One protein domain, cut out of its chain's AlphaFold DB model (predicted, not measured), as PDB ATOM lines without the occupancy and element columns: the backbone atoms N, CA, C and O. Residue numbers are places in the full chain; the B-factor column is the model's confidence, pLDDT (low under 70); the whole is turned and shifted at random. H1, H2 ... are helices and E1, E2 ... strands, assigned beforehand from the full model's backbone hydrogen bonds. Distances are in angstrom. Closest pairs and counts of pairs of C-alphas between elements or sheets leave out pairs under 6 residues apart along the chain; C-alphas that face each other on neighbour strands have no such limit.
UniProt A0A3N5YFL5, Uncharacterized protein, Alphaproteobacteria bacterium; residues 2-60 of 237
ATOM      1  N   VAL A   2     -20.696 -20.911  -3.752       85.38
ATOM      2  CA  VAL A   2     -22.076 -21.065  -4.284       85.38
ATOM      3  C   VAL A   2     -22.098 -21.841  -5.607       85.38
ATOM      4  O   VAL A   2     -22.972 -22.672  -5.806       85.38
ATOM      5  N   CYS A   3     -21.103 -21.629  -6.475       89.31
ATOM      6  CA  CYS A   3     -20.980 -22.369  -7.732       89.31
ATOM      7  C   CYS A   3     -20.853 -23.885  -7.521       89.31
ATOM      8  O   CYS A   3     -21.525 -24.642  -8.212       89.31
ATOM      9  N   ASP A   4     -20.062 -24.324  -6.537       90.19
ATOM     10  CA  ASP A   4     -19.869 -25.752  -6.243       90.19
ATOM     11  C   ASP A   4     -21.161 -26.397  -5.726       90.19
ATOM     12  O   ASP A   4     -21.469 -27.534  -6.060       90.19
ATOM     13  N   ALA A   5     -21.949 -25.652  -4.942       89.25
ATOM     14  CA  ALA A   5     -23.246 -26.120  -4.453       89.25
ATOM     15  C   ALA A   5     -24.294 -26.256  -5.575       89.25
ATOM     16  O   ALA A   5     -25.261 -26.999  -5.424       89.25
ATOM     17  N   LEU A   6     -24.108 -25.534  -6.685       88.25
ATOM     18  CA  LEU A   6     -24.964 -25.594  -7.870       88.25
ATOM     19  C   LEU A   6     -24.460 -26.601  -8.919       88.25
ATOM     20  O   LEU A   6     -25.210 -26.909  -9.846       88.25
ATOM     21  N   ASP A   7     -23.228 -27.118  -8.799       86.38
ATOM     22  CA  ASP A   7     -22.661 -28.158  -9.680       86.38
ATOM     23  C   ASP A   7     -23.263 -29.526  -9.318       86.38
ATOM     24  O   ASP A   7     -22.634 -30.395  -8.714       86.38
ATOM     25  N   TYR A   8     -24.551 -29.676  -9.624       79.00
ATOM     26  CA  TYR A   8     -25.325 -30.880  -9.364       79.00
ATOM     27  C   TYR A   8     -25.305 -31.810 -10.579       79.00
ATOM     28  O   TYR A   8     -25.466 -31.369 -11.716       79.00
ATOM     29  N   TYR A   9     -25.183 -33.119 -10.337       75.19
ATOM     30  CA  TYR A   9     -25.004 -34.137 -11.383       75.19
ATOM     31  C   TYR A   9     -26.137 -34.199 -12.423       75.19
ATOM     32  O   TYR A   9     -25.956 -34.794 -13.483       75.19
ATOM     33  N   ALA A  10     -27.305 -33.621 -12.131       78.00
ATOM     34  CA  ALA A  10     -28.432 -33.590 -13.059       78.00
ATOM     35  C   ALA A  10     -28.286 -32.545 -14.182       78.00
ATOM     36  O   ALA A  10     -29.020 -32.623 -15.166       78.00
ATOM     37  N   PHE A  11     -27.367 -31.578 -14.073       83.88
ATOM     38  CA  PHE A  11     -27.148 -30.586 -15.127       83.88
ATOM     39  C   PHE A  11     -26.141 -31.093 -16.162       83.88
ATOM     40  O   PHE A  11     -25.017 -31.464 -15.830       83.88
ATOM     41  N   LYS A  12     -26.510 -31.046 -17.448       85.81
ATOM     42  CA  LYS A  12     -25.608 -31.430 -18.552       85.81
ATOM     43  C   LYS A  12     -24.431 -30.475 -18.728       85.81
ATOM     44  O   LYS A  12     -23.390 -30.857 -19.260       85.81
ATOM     45  N   ARG A  13     -24.606 -29.220 -18.316       90.12
ATOM     46  CA  ARG A  13     -23.590 -28.171 -18.380       90.12
ATOM     47  C   ARG A  13     -23.323 -27.648 -16.979       90.12
ATOM     48  O   ARG A  13     -24.255 -27.265 -16.276       90.12
ATOM     49  N   LYS A  14     -22.041 -27.567 -16.623       91.81
ATOM     50  CA  LYS A  14     -21.609 -26.986 -15.352       91.81
ATOM     51  C   LYS A  14     -22.079 -25.532 -15.211       91.81
ATOM     52  O   LYS A  14     -22.052 -24.801 -16.211       91.81
ATOM     53  N   PRO A  15     -22.464 -25.096 -13.999       93.62
ATOM     54  CA  PRO A  15     -22.732 -23.692 -13.735       93.62
ATOM     55  C   PRO A  15     -21.517 -22.819 -14.062       93.62
ATOM     56  O   PRO A  15     -20.369 -23.249 -13.952       93.62
ATOM     57  N   GLU A  16     -21.772 -21.580 -14.465       93.62
ATOM     58  CA  GLU A  16     -20.735 -20.635 -14.873       93.62
ATOM     59  C   GLU A  16     -20.758 -19.398 -13.981       93.62
ATOM     60  O   GLU A  16     -21.793 -18.747 -13.833       93.62
ATOM     61  N   ILE A  17     -19.605 -19.043 -13.413       92.44
ATOM     62  CA  ILE A  17     -19.449 -17.797 -12.661       92.44
ATOM     63  C   ILE A  17     -19.455 -16.628 -13.655       92.44
ATOM     64  O   ILE A  17     -18.641 -16.561 -14.575       92.44
ATOM     65  N   ARG A  18     -20.398 -15.706 -13.469       92.88
ATOM     66  CA  ARG A  18     -20.500 -14.423 -14.170       92.88
ATOM     67  C   ARG A  18     -20.125 -13.290 -13.219       92.88
ATOM     68  O   ARG A  18     -19.979 -13.498 -12.022       92.88
ATOM     69  N   GLU A  19     -20.029 -12.073 -13.756       89.81
ATOM     70  CA  GLU A  19     -19.639 -10.893 -12.974       89.81
ATOM     71  C   GLU A  19     -20.520 -10.664 -11.739       89.81
ATOM     72  O   GLU A  19     -19.991 -10.210 -10.741       89.81
ATOM     73  N   ASN A  20     -21.825 -10.954 -11.788       90.12
ATOM     74  CA  ASN A  20     -22.757 -10.660 -10.686       90.12
ATOM     75  C   ASN A  20     -23.633 -11.862 -10.274       90.12
ATOM     76  O   ASN A  20     -24.595 -11.707  -9.522       90.12
ATOM     77  N   CYS A  21     -23.382 -13.056 -10.819       92.62
ATOM     78  CA  CYS A  21     -24.205 -14.237 -10.553       92.62
ATOM     79  C   CYS A  21     -23.476 -15.540 -10.888       92.62
ATOM     80  O   CYS A  21     -22.477 -15.551 -11.604       92.62
ATOM     81  N   VAL A  22     -24.026 -16.657 -10.418       93.88
ATOM     82  CA  VAL A  22     -23.741 -17.978 -10.982       93.88
ATOM     83  C   VAL A  22     -24.863 -18.331 -11.953       93.88
ATOM     84  O   VAL A  22     -26.031 -18.337 -11.571       93.88
ATOM     85  N   ARG A  23     -24.529 -18.612 -13.212       94.94
ATOM     86  CA  ARG A  23     -25.499 -18.976 -14.249       94.94
ATOM     87  C   ARG A  23     -25.639 -20.489 -14.351       94.94
ATOM     88  O   ARG A  23     -24.657 -21.179 -14.619       94.94
ATOM     89  N   VAL A  24     -26.865 -20.981 -14.206       93.75
ATOM     90  CA  VAL A  24     -27.241 -22.391 -14.381       93.75
ATOM     91  C   VAL A  24     -27.974 -22.553 -15.709       93.75
ATOM     92  O   VAL A  24     -28.868 -21.768 -16.018       93.75
ATOM     93  N   TYR A  25     -27.591 -23.554 -16.502       92.88
ATOM     94  CA  TYR A  25     -28.136 -23.789 -17.841       92.88
ATOM     95  C   TYR A  25     -29.098 -24.975 -17.846       92.88
ATOM     96  O   TYR A  25     -28.784 -26.030 -17.299       92.88
ATOM     97  N   TYR A  26     -30.235 -24.794 -18.510       90.62
ATOM     98  CA  TYR A  26     -31.280 -25.797 -18.667       90.62
ATOM     99  C   TYR A  26     -31.328 -26.301 -20.111       90.62
ATOM    100  O   TYR A  26     -31.082 -25.551 -21.061       90.62
ATOM    101  N   ASP A  27     -31.666 -27.578 -20.277       87.38
ATOM    102  CA  ASP A  27     -31.657 -28.262 -21.572       87.38
ATOM    103  C   ASP A  27     -32.703 -27.710 -22.544       87.38
ATOM    104  O   ASP A  27     -32.522 -27.760 -23.761       87.38
ATOM    105  N   GLU A  28     -33.772 -27.117 -22.017       88.50
ATOM    106  CA  GLU A  28     -34.816 -26.450 -22.789       88.50
ATOM    107  C   GLU A  28     -34.329 -25.137 -23.436       88.50
ATOM    108  O   GLU A  28     -35.095 -24.465 -24.124       88.50
ATOM    109  N   GLY A  29     -33.058 -24.763 -23.248       87.75
ATOM    110  CA  GLY A  29     -32.417 -23.631 -23.920       87.75
ATOM    111  C   GLY A  29     -32.490 -22.309 -23.157       87.75
ATOM    112  O   GLY A  29     -32.177 -21.265 -23.725       87.75
ATOM    113  N   HIS A  30     -32.873 -22.342 -21.880       89.81
ATOM    114  CA  HIS A  30     -32.888 -21.174 -21.001       89.81
ATOM    115  C   HIS A  30     -31.857 -21.311 -19.873       89.81
ATOM    116  O   HIS A  30     -31.172 -22.326 -19.733       89.81
ATOM    117  N   HIS A  31     -31.695 -20.251 -19.087       92.94
ATOM    118  CA  HIS A  31     -30.787 -20.231 -17.949       92.94
ATOM    119  C   HIS A  31     -31.411 -19.484 -16.776       92.94
ATOM    120  O   HIS A  31     -32.271 -18.623 -16.964       92.94
ATOM    121  N   ILE A  32     -30.943 -19.802 -15.573       92.69
ATOM    122  CA  ILE A  32     -31.255 -19.064 -14.352       92.69
ATOM    123  C   ILE A  32     -29.970 -18.410 -13.858       92.69
ATOM    124  O   ILE A  32     -28.945 -19.072 -13.695       92.69
ATOM    125  N   ASP A  33     -30.043 -17.107 -13.614       93.88
ATOM    126  CA  ASP A  33     -28.981 -16.353 -12.961       93.88
ATOM    127  C   ASP A  33     -29.227 -16.339 -11.455       93.88
ATOM    128  O   ASP A  33     -30.251 -15.836 -10.997       93.88
ATOM    129  N   MET A  34     -28.277 -16.881 -10.694       92.75
ATOM    130  CA  MET A  34     -28.300 -16.941  -9.233       92.75
ATOM    131  C   MET A  34     -27.370 -15.865  -8.656       92.75
ATOM    132  O   MET A  34     -26.180 -16.132  -8.448       92.75
ATOM    133  N   PRO A  35     -27.853 -14.626  -8.448       92.31
ATOM    134  CA  PRO A  35     -27.081 -13.594  -7.769       92.31
ATOM    135  C   PRO A  35     -26.890 -13.953  -6.293       92.31
ATOM    136  O   PRO A  35     -27.781 -14.508  -5.649       92.31
ATOM    137  N   VAL A  36     -25.727 -13.607  -5.747       90.44
ATOM    138  CA  VAL A  36     -25.417 -13.795  -4.328       90.44
ATOM    139  C   VAL A  36     -25.420 -12.429  -3.672       90.44
ATOM    140  O   VAL A  36     -24.658 -11.554  -4.078       90.44
ATOM    141  N   TYR A  37     -26.272 -12.255  -2.666       88.88
ATOM    142  CA  TYR A  37     -26.356 -11.016  -1.906       88.88
ATOM    143  C   TYR A  37     -25.841 -11.213  -0.487       88.88
ATOM    144  O   TYR A  37     -25.980 -12.294   0.088       88.88
ATOM    145  N   ARG A  38     -25.302 -10.144   0.096       86.62
ATOM    146  CA  ARG A  38     -25.099 -10.029   1.540       86.62
ATOM    147  C   ARG A  38     -25.804  -8.791   2.066       86.62
ATOM    148  O   ARG A  38     -26.077  -7.848   1.320       86.62
ATOM    149  N   THR A  39     -26.082  -8.813   3.358       81.00
ATOM    150  CA  THR A  39     -26.665  -7.690   4.083       81.00
ATOM    151  C   THR A  39     -25.765  -7.320   5.242       81.00
ATOM    152  O   THR A  39     -25.451  -8.179   6.068       81.00
ATOM    153  N   GLU A  40     -25.406  -6.048   5.348       69.88
ATOM    154  CA  GLU A  40     -24.855  -5.519   6.593       69.88
ATOM    155  C   GLU A  40     -26.015  -5.152   7.527       69.88
ATOM    156  O   GLU A  40     -26.934  -4.431   7.132       69.88
ATOM    157  N   ASN A  41     -25.983  -5.665   8.761       66.62
ATOM    158  CA  ASN A  41     -26.949  -5.373   9.829       66.62
ATOM    159  C   ASN A  41     -28.415  -5.732   9.481       66.62
ATOM    160  O   ASN A  41     -29.250  -4.831   9.323       66.62
ATOM    161  N   PRO A  42     -28.753  -7.037   9.393       62.19
ATOM    162  CA  PRO A  42     -30.083  -7.516   8.993       62.19
ATOM    163  C   PRO A  42     -31.231  -6.991   9.877       62.19
ATOM    164  O   PRO A  42     -32.354  -6.866   9.399       62.19
ATOM    165  N   ASP A  43     -30.941  -6.603  11.124       64.25
ATOM    166  CA  ASP A  43     -31.941  -6.188  12.117       64.25
ATOM    167  C   ASP A  43     -32.178  -4.666  12.189       64.25
ATOM    168  O   ASP A  43     -32.907  -4.182  13.056       64.25
ATOM    169  N   THR A  44     -31.575  -3.875  11.293       58.53
ATOM    170  CA  THR A  44     -31.700  -2.405  11.313       58.53
ATOM    171  C   THR A  44     -32.423  -1.851  10.087       58.53
ATOM    172  O   THR A  44     -32.232  -2.301   8.957       58.53
ATOM    173  N   LYS A  45     -33.255  -0.815  10.290       51.28
ATOM    174  CA  LYS A  45     -33.819  -0.018   9.187       51.28
ATOM    175  C   LYS A  45     -32.671   0.680   8.456       51.28
ATOM    176  O   LYS A  45     -32.121   1.647   8.968       51.28
ATOM    177  N   GLY A  46     -32.341   0.198   7.262       56.44
ATOM    178  CA  GLY A  46     -31.215   0.708   6.473       56.44
ATOM    179  C   GLY A  46     -30.338  -0.369   5.842       56.44
ATOM    180  O   GLY A  46     -29.297  -0.013   5.300       56.44
ATOM    181  N   THR A  47     -30.752  -1.643   5.893       63.84
ATOM    182  CA  THR A  47     -30.054  -2.797   5.315       63.84
ATOM    183  C   THR A  47     -29.442  -2.467   3.954       63.84
ATOM    184  O   THR A  47     -30.143  -2.247   2.958       63.84
ATOM    185  N   LEU A  48     -28.112  -2.405   3.925       63.22
ATOM    186  CA  LEU A  48     -27.355  -2.294   2.691       63.22
ATOM    187  C   LEU A  48     -27.327  -3.682   2.070       63.22
ATOM    188  O   LEU A  48     -26.734  -4.606   2.619       63.22
ATOM    189  N   PHE A  49     -28.018  -3.823   0.945       78.38
ATOM    190  CA  PHE A  49     -27.899  -5.003   0.109       78.38
ATOM    191  C   PHE A  49     -26.705  -4.801  -0.810       78.38
ATOM    192  O   PHE A  49     -26.613  -3.784  -1.506       78.38
ATOM    193  N   GLU A  50     -25.799  -5.762  -0.801       85.44
ATOM    194  CA  GLU A  50     -24.678  -5.809  -1.723       85.44
ATOM    195  C   GLU A  50     -24.734  -7.096  -2.524       85.44
ATOM    196  O   GLU A  50     -25.059  -8.151  -1.985       85.44
ATOM    197  N   ILE A  51     -24.416  -7.006  -3.809       89.12
ATOM    198  CA  ILE A  51     -24.282  -8.149  -4.702       89.12
ATOM    199  C   ILE A  51     -22.809  -8.530  -4.820       89.12
ATOM    200  O   ILE A  51     -21.936  -7.660  -4.890       89.12
ATOM    201  N   ALA A  52     -22.541  -9.830  -4.833       88.75
ATOM    202  CA  ALA A  52     -21.212 -10.356  -5.086       88.75
ATOM    203  C   ALA A  52     -20.798 -10.048  -6.531       88.75
ATOM    204  O   ALA A  52     -21.529 -10.369  -7.469       88.75
ATOM    205  N   SER A  53     -19.616  -9.454  -6.692       87.06
ATOM    206  CA  SER A  53     -18.945  -9.259  -7.976       87.06
ATOM    207  C   SER A  53     -17.443  -9.533  -7.838       87.06
ATOM    208  O   SER A  53     -17.058 -10.329  -6.984       87.06
ATOM    209  N   THR A  54     -16.583  -8.895  -8.644       85.31
ATOM    210  CA  THR A  54     -15.136  -8.841  -8.338       85.31
ATOM    211  C   THR A  54     -14.900  -8.316  -6.921       85.31
ATOM    212  O   THR A  54     -14.039  -8.827  -6.217       85.31
ATOM    213  N   ASP A  55     -15.746  -7.369  -6.508       86.19
ATOM    214  CA  ASP A  55     -15.908  -6.849  -5.154       86.19
ATOM    215  C   ASP A  55     -17.403  -6.785  -4.811       86.19
ATOM    216  O   ASP A  55     -18.265  -6.937  -5.680       86.19
ATOM    217  N   TRP A  56     -17.743  -6.536  -3.549       89.06
ATOM    218  CA  TRP A  56     -19.133  -6.310  -3.158       89.06
ATOM    219  C   TRP A  56     -19.612  -4.945  -3.653       89.06
ATOM    220  O   TRP A  56     -18.964  -3.925  -3.428       89.06
ATOM    221  N   LYS A  57     -20.746  -4.931  -4.358       87.19
ATOM    222  CA  LYS A  57     -21.333  -3.717  -4.936       87.19
ATOM    223  C   LYS A  57     -22.703  -3.473  -4.330       87.19
ATOM    224  O   LYS A  57     -23.526  -4.384  -4.285       87.19
ATOM    225  N   LYS A  58     -22.993  -2.235  -3.930       86.31
ATOM    226  CA  LYS A  58     -24.327  -1.849  -3.453       86.31
ATOM    227  C   LYS A  58     -25.381  -2.159  -4.520       86.31
ATOM    228  O   LYS A  58     -25.301  -1.679  -5.642       86.31
ATOM    229  N   SER A  59     -26.378  -2.966  -4.175       84.75
ATOM    230  CA  SER A  59     -27.440  -3.382  -5.088       84.75
ATOM    231  C   SER A  59     -28.685  -3.764  -4.301       84.75
ATOM    232  O   SER A  59     -28.674  -4.746  -3.569       84.75
ATOM    233  N   ASN A  60     -29.773  -3.007  -4.462       85.12
ATOM    234  CA  ASN A  60     -31.054  -3.310  -3.824       85.12
ATOM    235  C   ASN A  60     -32.110  -3.681  -4.887       85.12
ATOM    236  O   ASN A  60     -32.826  -2.798  -5.383       85.12
TER     237      ASN A  60
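Overview. This is residues 2 to 60 of the 237 residues of an uncharacterized protein of Alphaproteobacteria bacterium (UniProt A0A3N5YFL5). Two small antiparallel sheets sit end to end along a rod: the two-stranded hairpin E1 and E2 toward one end, the three-stranded sheet of E3, E4 and E5 toward the other. E2 runs on into E3 and joins them, while the short helix H1 and the long loop after it lie at the E1 end. The printed part has 59 residues, with one named helix and then five named strands, H1 E1 E2 E3 E4 E5; it is mostly strand by class, though under half of its residues are in named elements. It is loose, with a radius of gyration of the C-alphas of 14.0 A, and spans 42 by 19 by 19 A.

Along the chain. H1, residues 2 to 6, begins at C-alpha 2 (-22.076, -21.065, -4.284). E1 is residues 22 to 25, 10.0 A long, and E2 residues 31 to 34. E3 is residues 37 to 40, 10.2 A, E4 residues 48 to 52, 12.8 A, and E5 residues 56 to 58, ending at C-alpha 58 (-24.327, -1.849, -3.453).

Arrangement. In H1 every O i to N i+4 pair is within hydrogen-bond range. The closest C-alphas of H1 and E1, those of Cys 3 and Val 22, are 6.1 A apart. Residues 16 to 17 pair, antiparallel, with residues 22 to 23 of E1. In the hairpin E1 and E2, N 34 and O 22 are 2.8 A apart. E2 runs on into E3 across residues 35 and 36, at 15 degrees. E3, E4 and E5 form a meander, each strand the antiparallel neighbour of the one before: N 38 and O 50 are 2.9 A apart, N 51 and O 57 2.8 A. E1 and E4 are apart.

Size, cuts and confidence. The two C-alphas farthest apart, those of Lys 12 and Lys 45, are 42.7 A apart. The printed part has no cut. The link from H1 to E1, 15 residues, is long. Residues 40 to 48 have pLDDT under 70.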